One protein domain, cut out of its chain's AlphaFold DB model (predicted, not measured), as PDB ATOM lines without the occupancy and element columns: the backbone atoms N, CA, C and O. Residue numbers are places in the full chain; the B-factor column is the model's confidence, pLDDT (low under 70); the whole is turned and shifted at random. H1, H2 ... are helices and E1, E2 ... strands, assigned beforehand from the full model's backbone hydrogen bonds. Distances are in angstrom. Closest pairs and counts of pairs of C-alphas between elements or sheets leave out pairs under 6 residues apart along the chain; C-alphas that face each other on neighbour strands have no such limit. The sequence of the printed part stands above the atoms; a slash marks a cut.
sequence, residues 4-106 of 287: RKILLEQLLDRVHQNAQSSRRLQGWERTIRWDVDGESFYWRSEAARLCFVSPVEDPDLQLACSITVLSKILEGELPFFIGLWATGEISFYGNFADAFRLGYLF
ATOM      1  N   ARG A   4      58.389  53.053  23.846       95.06
ATOM      2  CA  ARG A   4      57.141  52.276  23.921       95.06
ATOM      3  C   ARG A   4      55.928  53.057  23.423       95.06
ATOM      4  O   ARG A   4      55.141  52.526  22.644       95.06
ATOM      5  N   LYS A   5      55.804  54.324  23.837       95.50
ATOM      6  CA  LYS A   5      54.712  55.192  23.391       95.50
ATOM      7  C   LYS A   5      54.761  55.406  21.881       95.50
ATOM      8  O   LYS A   5      53.721  55.323  21.243       95.50
ATOM      9  N   ILE A   6      55.959  55.606  21.326       96.81
ATOM     10  CA  ILE A   6      56.163  55.794  19.881       96.81
ATOM     11  C   ILE A   6      55.676  54.565  19.099       96.81
ATOM     12  O   ILE A   6      54.958  54.714  18.114       96.81
ATOM     13  N   LEU A   7      56.001  53.346  19.546       97.56
ATOM     14  CA  LEU A   7      55.516  52.130  18.880       97.56
ATOM     15  C   LEU A   7      53.990  51.988  18.970       97.56
ATOM     16  O   LEU A   7      53.342  51.622  17.991       97.56
ATOM     17  N   LEU A   8      53.388  52.311  20.117       97.69
ATOM     18  CA  LEU A   8      51.929  52.313  20.247       97.69
ATOM     19  C   LEU A   8      51.270  53.394  19.370       97.69
ATOM     20  O   LEU A   8      50.218  53.136  18.794       97.69
ATOM     21  N   GLU A   9      51.880  54.570  19.209       97.50
ATOM     22  CA  GLU A   9      51.423  55.601  18.263       97.50
ATOM     23  C   GLU A   9      51.461  55.089  16.817       97.50
ATOM     24  O   GLU A   9      50.460  55.177  16.111       97.50
ATOM     25  N   GLN A  10      52.547  54.433  16.402       97.25
ATOM     26  CA  GLN A  10      52.633  53.811  15.076       97.25
ATOM     27  C   GLN A  10      51.596  52.693  14.878       97.25
ATOM     28  O   GLN A  10      51.036  52.531  13.790       97.25
ATOM     29  N   LEU A  11      51.319  51.908  15.922       96.44
ATOM     30  CA  LEU A  11      50.297  50.864  15.879       96.44
ATOM     31  C   LEU A  11      48.896  51.477  15.731       96.44
ATOM     32  O   LEU A  11      48.082  50.985  14.950       96.44
ATOM     33  N   LEU A  12      48.637  52.579  16.431       96.25
ATOM     34  CA  LEU A  12      47.404  53.346  16.319       96.25
ATOM     35  C   LEU A  12      47.235  53.951  14.914       96.25
ATOM     36  O   LEU A  12      46.149  53.876  14.336       96.25
ATOM     37  N   ASP A  13      48.308  54.474  14.319       95.81
ATOM     38  CA  ASP A  13      48.293  54.996  12.949       95.81
ATOM     39  C   ASP A  13      47.907  53.921  11.929       95.81
ATOM     40  O   ASP A  13      47.120  54.187  11.018       95.81
ATOM     41  N   ARG A  14      48.366  52.678  12.112       94.25
ATOM     42  CA  ARG A  14      47.938  51.549  11.266       94.25
ATOM     43  C   ARG A  14      46.446  51.280  11.353       94.25
ATOM     44  O   ARG A  14      45.823  51.010  10.326       94.25
ATOM     45  N   VAL A  15      45.864  51.364  12.550       95.06
ATOM     46  CA  VAL A  15      44.408  51.257  12.706       95.06
ATOM     47  C   VAL A  15      43.729  52.357  11.902       95.06
ATOM     48  O   VAL A  15      42.803  52.075  11.148       95.06
ATOM     49  N   HIS A  16      44.201  53.597  12.011       94.12
ATOM     50  CA  HIS A  16      43.601  54.730  11.308       94.12
ATOM     51  C   HIS A  16      43.750  54.675   9.784       94.12
ATOM     52  O   HIS A  16      42.877  55.174   9.079       94.12
ATOM     53  N   GLN A  17      44.810  54.054   9.269       92.50
ATOM     54  CA  GLN A  17      45.018  53.857   7.832       92.50
ATOM     55  C   GLN A  17      44.157  52.728   7.248       92.50
ATOM     56  O   GLN A  17      43.928  52.682   6.039       92.50
ATOM     57  N   ASN A  18      43.658  51.810   8.079       91.25
ATOM     58  CA  ASN A  18      42.800  50.727   7.622       91.25
ATOM     59  C   ASN A  18      41.376  51.240   7.342       91.25
ATOM     60  O   ASN A  18      40.638  51.635   8.247       91.25
ATOM     61  N   ALA A  19      40.961  51.161   6.074       89.88
ATOM     62  CA  ALA A  19      39.665  51.645   5.594       89.88
ATOM     63  C   ALA A  19      38.450  51.017   6.304       89.88
ATOM     64  O   ALA A  19      37.362  51.590   6.293       89.88
ATOM     65  N   GLN A  20      38.609  49.843   6.926       92.50
ATOM     66  CA  GLN A  20      37.532  49.171   7.654       92.50
ATOM     67  C   GLN A  20      37.457  49.566   9.133       92.50
ATOM     68  O   GLN A  20      36.459  49.255   9.784       92.50
ATOM     69  N   SER A  21      38.469  50.242   9.682       92.88
ATOM     70  CA  SER A  21      38.554  50.505  11.123       92.88
ATOM     71  C   SER A  21      37.402  51.344  11.643       92.88
ATOM     72  O   SER A  21      36.796  50.963  12.634       92.88
ATOM     73  N   SER A  22      37.032  52.425  10.951       92.31
ATOM     74  CA  SER A  22      35.899  53.264  11.366       92.31
ATOM     75  C   SER A  22      34.608  52.442  11.496       92.31
ATOM     76  O   SER A  22      33.952  52.460  12.535       92.31
ATOM     77  N   ARG A  23      34.303  51.604  10.496       93.56
ATOM     78  CA  ARG A  23      33.150  50.694  10.543       93.56
ATOM     79  C   ARG A  23      33.262  49.662  11.671       93.56
ATOM     80  O   ARG A  23      32.259  49.342  12.298       93.56
ATOM     81  N   ARG A  24      34.459  49.128  11.926       94.44
ATOM     82  CA  ARG A  24      34.714  48.132  12.985       94.44
ATOM     83  C   ARG A  24      34.635  48.725  14.397       94.44
ATOM     84  O   ARG A  24      34.294  48.000  15.324       94.44
ATOM     85  N   LEU A  25      34.931  50.015  14.549       95.62
ATOM     86  CA  LEU A  25      34.868  50.757  15.812       95.62
ATOM     87  C   LEU A  25      33.468  51.323  16.111       95.62
ATOM     88  O   LEU A  25      33.200  51.748  17.233       95.62
ATOM     89  N   GLN A  26      32.569  51.355  15.126       94.56
ATOM     90  CA  GLN A  26      31.227  51.904  15.296       94.56
ATOM     91  C   GLN A  26      30.441  51.147  16.381       94.56
ATOM     92  O   GLN A  26      30.268  49.931  16.311       94.56
ATOM     93  N   GLY A  27      29.947  51.883  17.384       93.31
ATOM     94  CA  GLY A  27      29.197  51.315  18.510       93.31
ATOM     95  C   GLY A  27      30.043  50.468  19.467       93.31
ATOM     96  O   GLY A  27      29.488  49.724  20.276       93.31
ATOM     97  N   TRP A  28      31.373  50.546  19.370       95.81
ATOM     98  CA  TRP A  28      32.296  49.850  20.256       95.81
ATOM     99  C   TRP A  28      33.144  50.856  21.027       95.81
ATOM    100  O   TRP A  28      34.255  51.193  20.629       95.81
ATOM    101  N   GLU A  29      32.592  51.355  22.128       95.69
ATOM    102  CA  GLU A  29      33.257  52.317  23.008       95.69
ATOM    103  C   GLU A  29      33.909  51.581  24.172       95.69
ATOM    104  O   GLU A  29      33.226  50.951  24.980       95.69
ATOM    105  N   ARG A  30      35.241  51.598  24.215       96.94
ATOM    106  CA  ARG A  30      36.035  50.851  25.195       96.94
ATOM    107  C   ARG A  30      37.288  51.609  25.567       96.94
ATOM    108  O   ARG A  30      37.893  52.277  24.731       96.94
ATOM    109  N   THR A  31      37.701  51.450  26.808       97.75
ATOM    110  CA  THR A  31      39.002  51.852  27.322       97.75
ATOM    111  C   THR A  31      39.937  50.653  27.334       97.75
ATOM    112  O   THR A  31      39.581  49.562  27.770       97.75
ATOM    113  N   ILE A  32      41.134  50.848  26.794       98.12
ATOM    114  CA  ILE A  32      42.117  49.787  26.612       98.12
ATOM    115  C   ILE A  32      43.399  50.229  27.299       98.12
ATOM    116  O   ILE A  32      44.012  51.217  26.896       98.12
ATOM    117  N   ARG A  33      43.816  49.493  28.320       98.19
ATOM    118  CA  ARG A  33      45.124  49.648  28.944       98.19
ATOM    119  C   ARG A  33      46.145  48.780  28.217       98.19
ATOM    120  O   ARG A  33      45.888  47.620  27.920       98.19
ATOM    121  N   TRP A  34      47.317  49.343  27.980       98.19
ATOM    122  CA  TRP A  34      48.488  48.682  27.427       98.19
ATOM    123  C   TRP A  34      49.614  48.715  28.446       98.19
ATOM    124  O   TRP A  34      50.089  49.794  28.775       98.19
ATOM    125  N   ASP A  35      50.081  47.560  28.895       97.94
ATOM    126  CA  ASP A  35      51.282  47.407  29.704       97.94
ATOM    127  C   ASP A  35      52.422  46.888  28.820       97.94
ATOM    128  O   ASP A  35      52.432  45.737  28.382       97.94
ATOM    129  N   VAL A  36      53.392  47.755  28.532       97.88
ATOM    130  CA  VAL A  36      54.529  47.436  27.661       97.88
ATOM    131  C   VAL A  36      55.804  47.477  28.487       97.88
ATOM    132  O   VAL A  36      56.223  48.547  28.918       97.88
ATOM    133  N   ASP A  37      56.423  46.321  28.739       96.25
ATOM    134  CA  ASP A  37      57.616  46.188  29.600       96.25
ATOM    135  C   ASP A  37      57.536  47.022  30.900       96.25
ATOM    136  O   ASP A  37      58.469  47.747  31.253       96.25
ATOM    137  N   GLY A  38      56.388  46.958  31.585       93.00
ATOM    138  CA  GLY A  38      56.148  47.626  32.869       93.00
ATOM    139  C   GLY A  38      55.713  49.096  32.804       93.00
ATOM    140  O   GLY A  38      55.503  49.695  33.854       93.00
ATOM    141  N   GLU A  39      55.553  49.688  31.615       97.19
ATOM    142  CA  GLU A  39      55.011  51.045  31.433       97.19
ATOM    143  C   GLU A  39      53.580  50.980  30.878       97.19
ATOM    144  O   GLU A  39      53.336  50.305  29.875       97.19
ATOM    145  N   SER A  40      52.640  51.684  31.522       97.81
ATOM    146  CA  SER A  40      51.217  51.642  31.163       97.81
ATOM    147  C   SER A  40      50.787  52.819  30.284       97.81
ATOM    148  O   SER A  40      51.070  53.980  30.583       97.81
ATOM    149  N   PHE A  41      50.006  52.527  29.248       98.25
ATOM    150  CA  PHE A  41      49.389  53.488  28.338       98.25
ATOM    151  C   PHE A  41      47.902  53.189  28.185       98.25
ATOM    152  O   PHE A  41      47.471  52.061  28.397       98.25
ATOM    153  N   TYR A  42      47.111  54.190  27.807       98.44
ATOM    154  CA  TYR A  42      45.659  54.051  27.748       98.44
ATOM    155  C   TYR A  42      45.137  54.570  26.419       98.44
ATOM    156  O   TYR A  42      45.452  55.689  26.007       98.44
ATOM    157  N   TRP A  43      44.337  53.744  25.759       98.19
ATOM    158  CA  TRP A  43      43.546  54.114  24.599       98.19
ATOM    159  C   TRP A  43      42.065  54.170  24.958       98.19
ATOM    160  O   TRP A  43      41.603  53.481  25.867       98.19
ATOM    161  N   ARG A  44      41.306  54.956  24.199       97.69
ATOM    162  CA  ARG A  44      39.848  54.928  24.192       97.69
ATOM    163  C   ARG A  44      39.345  54.838  22.764       97.69
ATOM    164  O   ARG A  44      39.817  55.571  21.900       97.69
ATOM    165  N   SER A  45      38.400  53.933  22.534       97.00
ATOM    166  CA  SER A  45      37.564  53.931  21.340       97.00
ATOM    167  C   SER A  45      36.363  54.823  21.603       97.00
ATOM    168  O   SER A  45      35.607  54.562  22.536       97.00
ATOM    169  N   GLU A  46      36.209  55.875  20.811       94.12
ATOM    170  CA  GLU A  46      35.101  56.825  20.890       94.12
ATOM    171  C   GLU A  46      34.854  57.410  19.498       94.12
ATOM    172  O   GLU A  46      35.795  57.624  18.728       94.12
ATOM    173  N   ALA A  47      33.585  57.626  19.140       91.94
ATOM    174  CA  ALA A  47      33.201  58.192  17.845       91.94
ATOM    175  C   ALA A  47      33.880  57.499  16.637       91.94
ATOM    176  O   ALA A  47      34.343  58.149  15.698       91.94
ATOM    177  N   ALA A  48      33.942  56.160  16.669       92.75
ATOM    178  CA  ALA A  48      34.543  55.316  15.630       92.75
ATOM    179  C   ALA A  48      36.048  55.558  15.374       92.75
ATOM    180  O   ALA A  48      36.541  55.322  14.265       92.75
ATOM    181  N   ARG A  49      36.792  56.016  16.387       94.50
ATOM    182  CA  ARG A  49      38.250  56.199  16.355       94.50
ATOM    183  C   ARG A  49      38.883  55.719  17.654       94.50
ATOM    184  O   ARG A  49      38.220  55.701  18.682       94.50
ATOM    185  N   LEU A  50      40.168  55.372  17.607       96.69
ATOM    186  CA  LEU A  50      40.970  55.114  18.802       96.69
ATOM    187  C   LEU A  50      41.887  56.314  19.069       96.69
ATOM    188  O   LEU A  50      42.481  56.874  18.150       96.69
ATOM    189  N   CYS A  51      42.033  56.711  20.325       97.00
ATOM    190  CA  CYS A  51      42.938  57.787  20.719       97.00
ATOM    191  C   CYS A  51      43.621  57.477  22.050       97.00
ATOM    192  O   CYS A  51      43.101  56.710  22.857       97.00
ATOM    193  N   PHE A  52      44.783  58.085  22.289       97.81
ATOM    194  CA  PHE A  52      45.389  58.068  23.616       97.81
ATOM    195  C   PHE A  52      44.577  58.924  24.584       97.81
ATOM    196  O   PHE A  52      44.164  60.033  24.246       97.81
ATOM    197  N   VAL A  53      44.422  58.431  25.808       97.88
ATOM    198  CA  VAL A  53      43.763  59.137  26.909       97.88
ATOM    199  C   VAL A  53      44.626  59.087  28.169       97.88
ATOM    200  O   VAL A  53      45.593  58.327  28.252       97.88
ATOM    201  N   SER A  54      44.289  59.924  29.151       96.69
ATOM    202  CA  SER A  54      44.877  59.832  30.491       96.69
ATOM    203  C   SER A  54      44.525  58.492  31.162       96.69
ATOM    204  O   SER A  54      43.541  57.864  30.766       96.69
ATOM    205  N   PRO A  55      45.301  58.055  32.174       97.44
ATOM    206  CA  PRO A  55      45.030  56.821  32.905       97.44
ATOM    207  C   PRO A  55      43.588  56.702  33.403       97.44
ATOM    208  O   PRO A  55      43.009  57.675  33.886       97.44
ATOM    209  N   VAL A  56      43.035  55.495  33.285       95.12
ATOM    210  CA  VAL A  56      41.682  55.128  33.723       95.12
ATOM    211  C   VAL A  56      41.812  54.033  34.778       95.12
ATOM    212  O   VAL A  56      42.573  53.090  34.571       95.12
ATOM    213  N   GLU A  57      41.100  54.163  35.901       92.94
ATOM    214  CA  GLU A  57      41.204  53.218  37.026       92.94
ATOM    215  C   GLU A  57      40.718  51.808  36.668       92.94
ATOM    216  O   GLU A  57      41.399  50.838  36.993       92.94
ATOM    217  N   ASP A  58      39.588  51.700  35.961       94.06
ATOM    218  CA  ASP A  58      38.967  50.425  35.583       94.06
ATOM    219  C   ASP A  58      38.827  50.317  34.051       94.06
ATOM    220  O   ASP A  58      37.800  50.701  33.488       94.06
ATOM    221  N   PRO A  59      39.898  49.916  33.337       96.81
ATOM    222  CA  PRO A  59      39.860  49.772  31.887       96.81
ATOM    223  C   PRO A  59      39.081  48.517  31.466       96.81
ATOM    224  O   PRO A  59      39.293  47.436  32.013       96.81
ATOM    225  N   ASP A  60      38.263  48.631  30.416       97.38
ATOM    226  CA  ASP A  60      37.454  47.512  29.901       97.38
ATOM    227  C   ASP A  60      38.304  46.332  29.386       97.38
ATOM    228  O   ASP A  60      37.900  45.167  29.450       97.38
ATOM    229  N   LEU A  61      39.478  46.639  28.826       97.25
ATOM    230  CA  LEU A  61      40.427  45.670  28.287       97.25
ATOM    231  C   LEU A  61      41.847  46.045  28.709       97.25
ATOM    232  O   LEU A  61      42.243  47.203  28.627       97.25
ATOM    233  N   GLN A  62      42.638  45.055  29.104       97.69
ATOM    234  CA  GLN A  62      44.056  45.222  29.410       97.69
ATOM    235  C   GLN A  62      44.870  44.320  28.495       97.69
ATOM    236  O   GLN A  62      44.497  43.171  28.274       97.69
ATOM    237  N   LEU A  63      45.970  44.837  27.963       97.50
ATOM    238  CA  LEU A  63      46.885  44.142  27.069       97.50
ATOM    239  C   LEU A  63      48.289  44.259  27.628       97.50
ATOM    240  O   LEU A  63      48.696  45.360  27.983       97.50
ATOM    241  N   ALA A  64      49.042  43.166  27.655       97.69
ATOM    242  CA  ALA A  64      50.439  43.204  28.061       97.69
ATOM    243  C   ALA A  64      51.341  42.471  27.070       97.69
ATOM    244  O   ALA A  64      51.049  41.344  26.659       97.69
ATOM    245  N   CYS A  65      52.437  43.125  26.690       97.69
ATOM    246  CA  CYS A  65      53.441  42.603  25.763       97.69
ATOM    247  C   CYS A  65      54.801  43.287  25.986       97.69
ATOM    248  O   CYS A  65      54.919  44.217  26.788       97.69
ATOM    249  N   SER A  66      55.836  42.837  25.277       97.50
ATOM    250  CA  SER A  66      57.136  43.514  25.276       97.50
ATOM    251  C   SER A  66      57.273  44.497  24.121       97.50
ATOM    252  O   SER A  66      56.579  44.405  23.104       97.50
ATOM    253  N   ILE A  67      58.232  45.415  24.235       97.12
ATOM    254  CA  ILE A  67      58.579  46.330  23.148       97.12
ATOM    255  C   ILE A  67      59.001  45.567  21.882       97.12
ATOM    256  O   ILE A  67      58.647  45.962  20.776       97.12
ATOM    257  N   THR A  68      59.677  44.424  22.044       97.25
ATOM    258  CA  THR A  68      60.078  43.543  20.942       97.25
ATOM    259  C   THR A  68      58.870  42.983  20.196       97.25
ATOM    260  O   THR A  68      58.893  42.917  18.971       97.25
ATOM    261  N   VAL A  69      57.800  42.606  20.905       97.44
ATOM    262  CA  VAL A  69      56.564  42.118  20.272       97.44
ATOM    263  C   VAL A  69      55.911  43.223  19.442       97.44
ATOM    264  O   VAL A  69      55.529  42.977  18.297       97.44
ATOM    265  N   LEU A  70      55.838  44.449  19.969       97.06
ATOM    266  CA  LEU A  70      55.328  45.591  19.205       97.06
ATOM    267  C   LEU A  70      56.171  45.866  17.955       97.06
ATOM    268  O   LEU A  70      55.597  46.056  16.884       97.06
ATOM    269  N   SER A  71      57.503  45.826  18.062       97.31
ATOM    270  CA  SER A  71      58.408  45.968  16.912       97.31
ATOM    271  C   SER A  71      58.149  44.906  15.846       97.31
ATOM    272  O   SER A  71      57.881  45.274  14.708       97.31
ATOM    273  N   LYS A  72      58.081  43.615  16.205       97.31
ATOM    274  CA  LYS A  72      57.756  42.533  15.253       97.31
ATOM    275  C   LYS A  72      56.427  42.765  14.534       97.31
ATOM    276  O   LYS A  72      56.302  42.517  13.335       97.31
ATOM    277  N   ILE A  73      55.409  43.237  15.259       96.25
ATOM    278  CA  ILE A  73      54.100  43.549  14.669       96.25
ATOM    279  C   ILE A  73      54.228  44.703  13.678       96.25
ATOM    280  O   ILE A  73      53.696  44.637  12.566       96.25
ATOM    281  N   LEU A  74      54.960  45.751  14.054       95.62
ATOM    282  CA  LEU A  74      55.236  46.919  13.221       95.62
ATOM    283  C   LEU A  74      56.173  46.618  12.042       95.62
ATOM    284  O   LEU A  74      56.081  47.263  11.008       95.62
ATOM    285  N   GLU A  75      56.993  45.588  12.107       95.88
ATOM    286  CA  GLU A  75      57.832  45.150  10.985       95.88
ATOM    287  C   GLU A  75      57.092  44.150  10.078       95.88
ATOM    288  O   GLU A  75      57.506  43.891   8.951       95.88
ATOM    289  N   GLY A  76      55.928  43.656  10.519       93.19
ATOM    290  CA  GLY A  76      55.100  42.701   9.779       93.19
ATOM    291  C   GLY A  76      55.520  41.241   9.970       93.19
ATOM    292  O   GLY A  76      54.945  40.362   9.328       93.19
ATOM    293  N   GLU A  77      56.470  40.982  10.867       95.88
ATOM    294  CA  GLU A  77      56.960  39.648  11.225       95.88
ATOM    295  C   GLU A  77      55.930  38.852  12.038       95.88
ATOM    296  O   GLU A  77      55.857  37.629  11.935       95.88
ATOM    297  N   LEU A  78      55.095  39.549  12.816       94.56
ATOM    298  CA  LEU A  78      54.018  38.957  13.607       94.56
ATOM    299  C   LEU A  78      52.693  39.677  13.323       94.56
ATOM    300  O   LEU A  78      52.529  40.836  13.699       94.56
ATOM    301  N   PRO A  79      51.690  39.033  12.702       93.94
ATOM    302  CA  PRO A  79      50.365  39.632  12.613       93.94
ATOM    303  C   PRO A  79      49.793  39.859  14.017       93.94
ATOM    304  O   PRO A  79      49.774  38.934  14.826       93.94
ATOM    305  N   PHE A  80      49.257  41.053  14.289       94.56
ATOM    306  CA  PHE A  80      48.688  41.400  15.600       94.56
ATOM    307  C   PHE A  80      47.707  40.337  16.120       94.56
ATOM    308  O   PHE A  80      47.801  39.894  17.260       94.56
ATOM    309  N   PHE A  81      46.802  39.875  15.252       91.44
ATOM    310  CA  PHE A  81      45.808  38.856  15.591       91.44
ATOM    311  C   PHE A  81      46.449  37.520  16.003       91.44
ATOM    312  O   PHE A  81      45.953  36.846  16.895       91.44
ATOM    313  N   ILE A  82      47.574  37.144  15.390       91.56
ATOM    314  CA  ILE A  82      48.324  35.931  15.746       91.56
ATOM    315  C   ILE A  82      49.046  36.123  17.083       91.56
ATOM    316  O   ILE A  82      48.987  35.230  17.925       91.56
ATOM    317  N   GLY A  83      49.642  37.298  17.311       93.50
ATOM    318  CA  GLY A  83      50.261  37.648  18.594       93.50
ATOM    319  C   GLY A  83      49.275  37.613  19.764       93.50
ATOM    320  O   GLY A  83      49.609  37.113  20.836       93.50
ATOM    321  N   LEU A  84      48.048  38.090  19.535       91.94
ATOM    322  CA  LEU A  84      46.975  38.122  20.530       91.94
ATOM    323  C   LEU A  84      46.344  36.745  20.799       91.94
ATOM    324  O   LEU A  84      45.958  36.473  21.931       91.94
ATOM    325  N   TRP A  85      46.223  35.880  19.784       87.38
ATOM    326  CA  TRP A  85      45.388  34.669  19.888       87.38
ATOM    327  C   TRP A  85      46.112  33.335  19.762       87.38
ATOM    328  O   TRP A  85      45.635  32.345  20.307       87.38
ATOM    329  N   ALA A  86      47.213  33.274  19.017       87.69
ATOM    330  CA  ALA A  86      47.856  32.008  18.675       87.69
ATOM    331  C   ALA A  86      49.171  31.790  19.428       87.69
ATOM    332  O   ALA A  86      49.456  30.661  19.817       87.69
ATOM    333  N   THR A  87      49.968  32.845  19.631       91.38
ATOM    334  CA  THR A  87      51.279  32.723  20.295       91.38
ATOM    335  C   THR A  87      51.255  33.144  21.761       91.38
ATOM    336  O   THR A  87      52.108  32.703  22.526       91.38
ATOM    337  N   GLY A  88      50.292  33.981  22.164       86.94
ATOM    338  CA  GLY A  88      50.247  34.568  23.505       86.94
ATOM    339  C   GLY A  88      51.330  35.626  23.749       86.94
ATOM    340  O   GLY A  88      51.542  36.025  24.891       86.94
ATOM    341  N   GLU A  89      52.013  36.095  22.694       95.12
ATOM    342  CA  GLU A  89      52.996  37.190  22.771       95.12
ATOM    343  C   GLU A  89      52.352  38.524  23.184       95.12
ATOM    344  O   GLU A  89      53.029  39.396  23.732       95.12
ATOM    345  N   ILE A  90      51.042  38.672  22.957       96.56
ATOM    346  CA  ILE A  90      50.207  39.683  23.602       96.56
ATOM    347  C   ILE A  90      49.221  38.953  24.509       96.56
ATOM    348  O   ILE A  90      48.320  38.262  24.039       96.56
ATOM    349  N   SER A  91      49.378  39.134  25.814       95.50
ATOM    350  CA  SER A  91      48.389  38.680  26.792       95.50
ATOM    351  C   SER A  91      47.273  39.713  26.929       95.50
ATOM    352  O   SER A  91      47.513  40.908  26.748       95.50
ATOM    353  N   PHE A  92      46.058  39.269  27.254       95.06
ATOM    354  CA  PHE A  92      44.946  40.172  27.526       95.06
ATOM    355  C   PHE A  92      44.138  39.746  28.753       95.06
ATOM    356  O   PHE A  92      44.024  38.559  29.054       95.06
ATOM    357  N   TYR A  93      43.542  40.730  29.424       94.75
ATOM    358  CA  TYR A  93      42.604  40.554  30.532       94.75
ATOM    359  C   TYR A  93      41.365  41.414  30.282       94.75
ATOM    360  O   TYR A  93      41.481  42.558  29.848       94.75
ATOM    361  N   GLY A  94      40.181  40.861  30.542       92.69
ATOM    362  CA  GLY A  94      38.895  41.493  30.241       92.69
ATOM    363  C   GLY A  94      37.998  40.577  29.410       92.69
ATOM    364  O   GLY A  94      38.133  39.352  29.440       92.69
ATOM    365  N   ASN A  95      37.063  41.164  28.661       92.75
ATOM    366  CA  ASN A  95      36.114  40.406  27.850       92.75
ATOM    367  C   ASN A  95      36.752  39.893  26.546       92.75
ATOM    368  O   ASN A  95      37.291  40.664  25.749       92.75
ATOM    369  N   PHE A  96      36.604  38.591  26.279       91.62
ATOM    370  CA  PHE A  96      37.028  37.953  25.029       91.62
ATOM    371  C   PHE A  96      36.489  38.665  23.777       91.62
ATOM    372  O   PHE A  96      37.231  38.878  22.821       91.62
ATOM    373  N   ALA A  97      35.216  39.070  23.776       92.75
ATOM    374  CA  ALA A  97      34.594  39.739  22.635       92.75
ATOM    375  C   ALA A  97      35.257  41.089  22.311       92.75
ATOM    376  O   ALA A  97      35.374  41.451  21.139       92.75
ATOM    377  N   ASP A  98      35.725  41.812  23.331       94.94
ATOM    378  CA  ASP A  98      36.386  43.107  23.168       94.94
ATOM    379  C   ASP A  98      37.817  42.935  22.645       94.94
ATOM    380  O   ASP A  98      38.200  43.592  21.676       94.94
ATOM    381  N   ALA A  99      38.572  41.975  23.186       93.25
ATOM    382  CA  ALA A  99      39.869  41.599  22.626       93.25
ATOM    383  C   ALA A  99      39.738  41.161  21.154       93.25
ATOM    384  O   ALA A  99      40.555  41.518  20.302       93.25
ATOM    385  N   PHE A 100      38.683  40.406  20.827       91.62
ATOM    386  CA  PHE A 100      38.466  39.883  19.478       91.62
ATOM    387  C   PHE A 100      38.142  41.009  18.490       91.62
ATOM    388  O   PHE A 100      38.711  41.066  17.396       91.62
ATOM    389  N   ARG A 101      37.301  41.966  18.908       93.12
ATOM    390  CA  ARG A 101      37.008  43.190  18.147       93.12
ATOM    391  C   ARG A 101      38.241  44.056  17.929       93.12
ATOM    392  O   ARG A 101      38.446  44.511  16.805       93.12
ATOM    393  N   LEU A 102      39.087  44.229  18.945       94.69
ATOM    394  CA  LEU A 102      40.355  44.941  18.789       94.69
ATOM    395  C   LEU A 102      41.236  44.275  17.727       94.69
ATOM    396  O   LEU A 102      41.758  44.949  16.840       94.69
ATOM    397  N   GLY A 103      41.350  42.946  17.777       93.31
ATOM    398  CA  GLY A 103      42.095  42.165  16.793       93.31
ATOM    399  C   GLY A 103      41.665  42.445  15.352       93.31
ATOM    400  O   GLY A 103      42.514  42.571  14.465       93.31
ATOM    401  N   TYR A 104      40.362  42.611  15.110       92.31
ATOM    402  CA  TYR A 104      39.842  42.931  13.784       92.31
ATOM    403  C   TYR A 104      40.323  44.263  13.225       92.31
ATOM    404  O   TYR A 104      40.397  44.385  12.007       92.31
ATOM    405  N   LEU A 105      40.714  45.239  14.038       94.00
ATOM    406  CA  LEU A 105      41.250  46.507  13.525       94.00
ATOM    407  C   LEU A 105      42.565  46.329  12.754       94.00
ATOM    408  O   LEU A 105      42.874  47.107  11.853       94.00
ATOM    409  N   PHE A 106      43.292  45.251  13.044       92.44
ATOM    410  CA  PHE A 106      44.593  44.944  12.455       92.44
ATOM    411  C   PHE A 106      44.536  43.867  11.365       92.44
ATOM    412  O   PHE A 106      45.573  43.461  10.841       92.44
TER     413      PHE A 106
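This is residues 4 to 106 of the 287 residues of the protein "Putative secreted protein" of Hydrogenispora ethanolica (UniProt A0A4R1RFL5). One twisted sheet of five strands forms a wall, with a layer of helices over one face: H1 runs along the E2 and E3 side and H5 crosses the E4 side. The shorter helices H2, H3 and H4 sit around these two, H2 and H4 packing on H5 and H3 on H1, while the link of residues 53 to 60 loops past the other face. The printed part has 103 residues, with five named helices and five named strands in the order H1 H2 E1 E2 E3 E4 H3 H4 E5 H5; the class is mixed, helices and strands. The mixed sheet has the order E3, E2, E1, E4, E5, and the whole is compact, with a radius of gyration of the C-alphas of 12.4 A and spans of 31 by 31 by 25 A.

E1, residues 30 to 36, E2, residues 39 to 46, and E3, residues 49 to 52, form a meander, each strand the antiparallel neighbour of the one before; N 34 and O 41 are 2.8 A apart, and N 44 and O 51 2.8 A. E4, residues 61 to 65, is parallel to E1, with N 33 and O 61 at 2.8 A. E5, residues 91 to 94, is antiparallel to E4, with N 62 and O 93 at 2.9 A. H1, residues 4 to 17, runs along the strands over E2 at a height of 8.4 A over the sheet, only just not over E3, on which 2 of its C-alphas fall. H5, residues 96 to 105, is on the same face and runs across the strands over E4 at a height of 8.8 A, only just not over E1, on which 2 of its C-alphas fall. H3, residues 67 to 75, touches H1 at a shallow tilt of 31 degrees, the same way; the closest C-alphas are those of Arg 4 and Ile 67, 6.2 A. H4, residues 80 to 85, touches H5 at a shallow tilt of 19 degrees, opposite ways; the closest C-alphas are those of Phe 81 and Gly 103, 5.1 A. H2, residues 21 to 25, touches H5, the C-alphas of Ser 21 and Leu 105 being closest at 5.4 A. H1, H2, H3 and H4 have each O i to N i+4 pair within hydrogen-bond range, H5 5 of 6.

E2 is 23.3 A long and E1 19.0 A. H1 begins at C-alpha 4, (57.141, 52.276, 23.921), and is 20.2 A long. H5, 14.9 A long, ends at C-alpha 105, (41.250, 46.507, 13.525).

The C-alphas farthest apart, those of Glu 57 and Glu 77, are 33.1 A apart. The printed part has no cut and no long link. Its mean pLDDT is 95.1, and no printed residue is under 70.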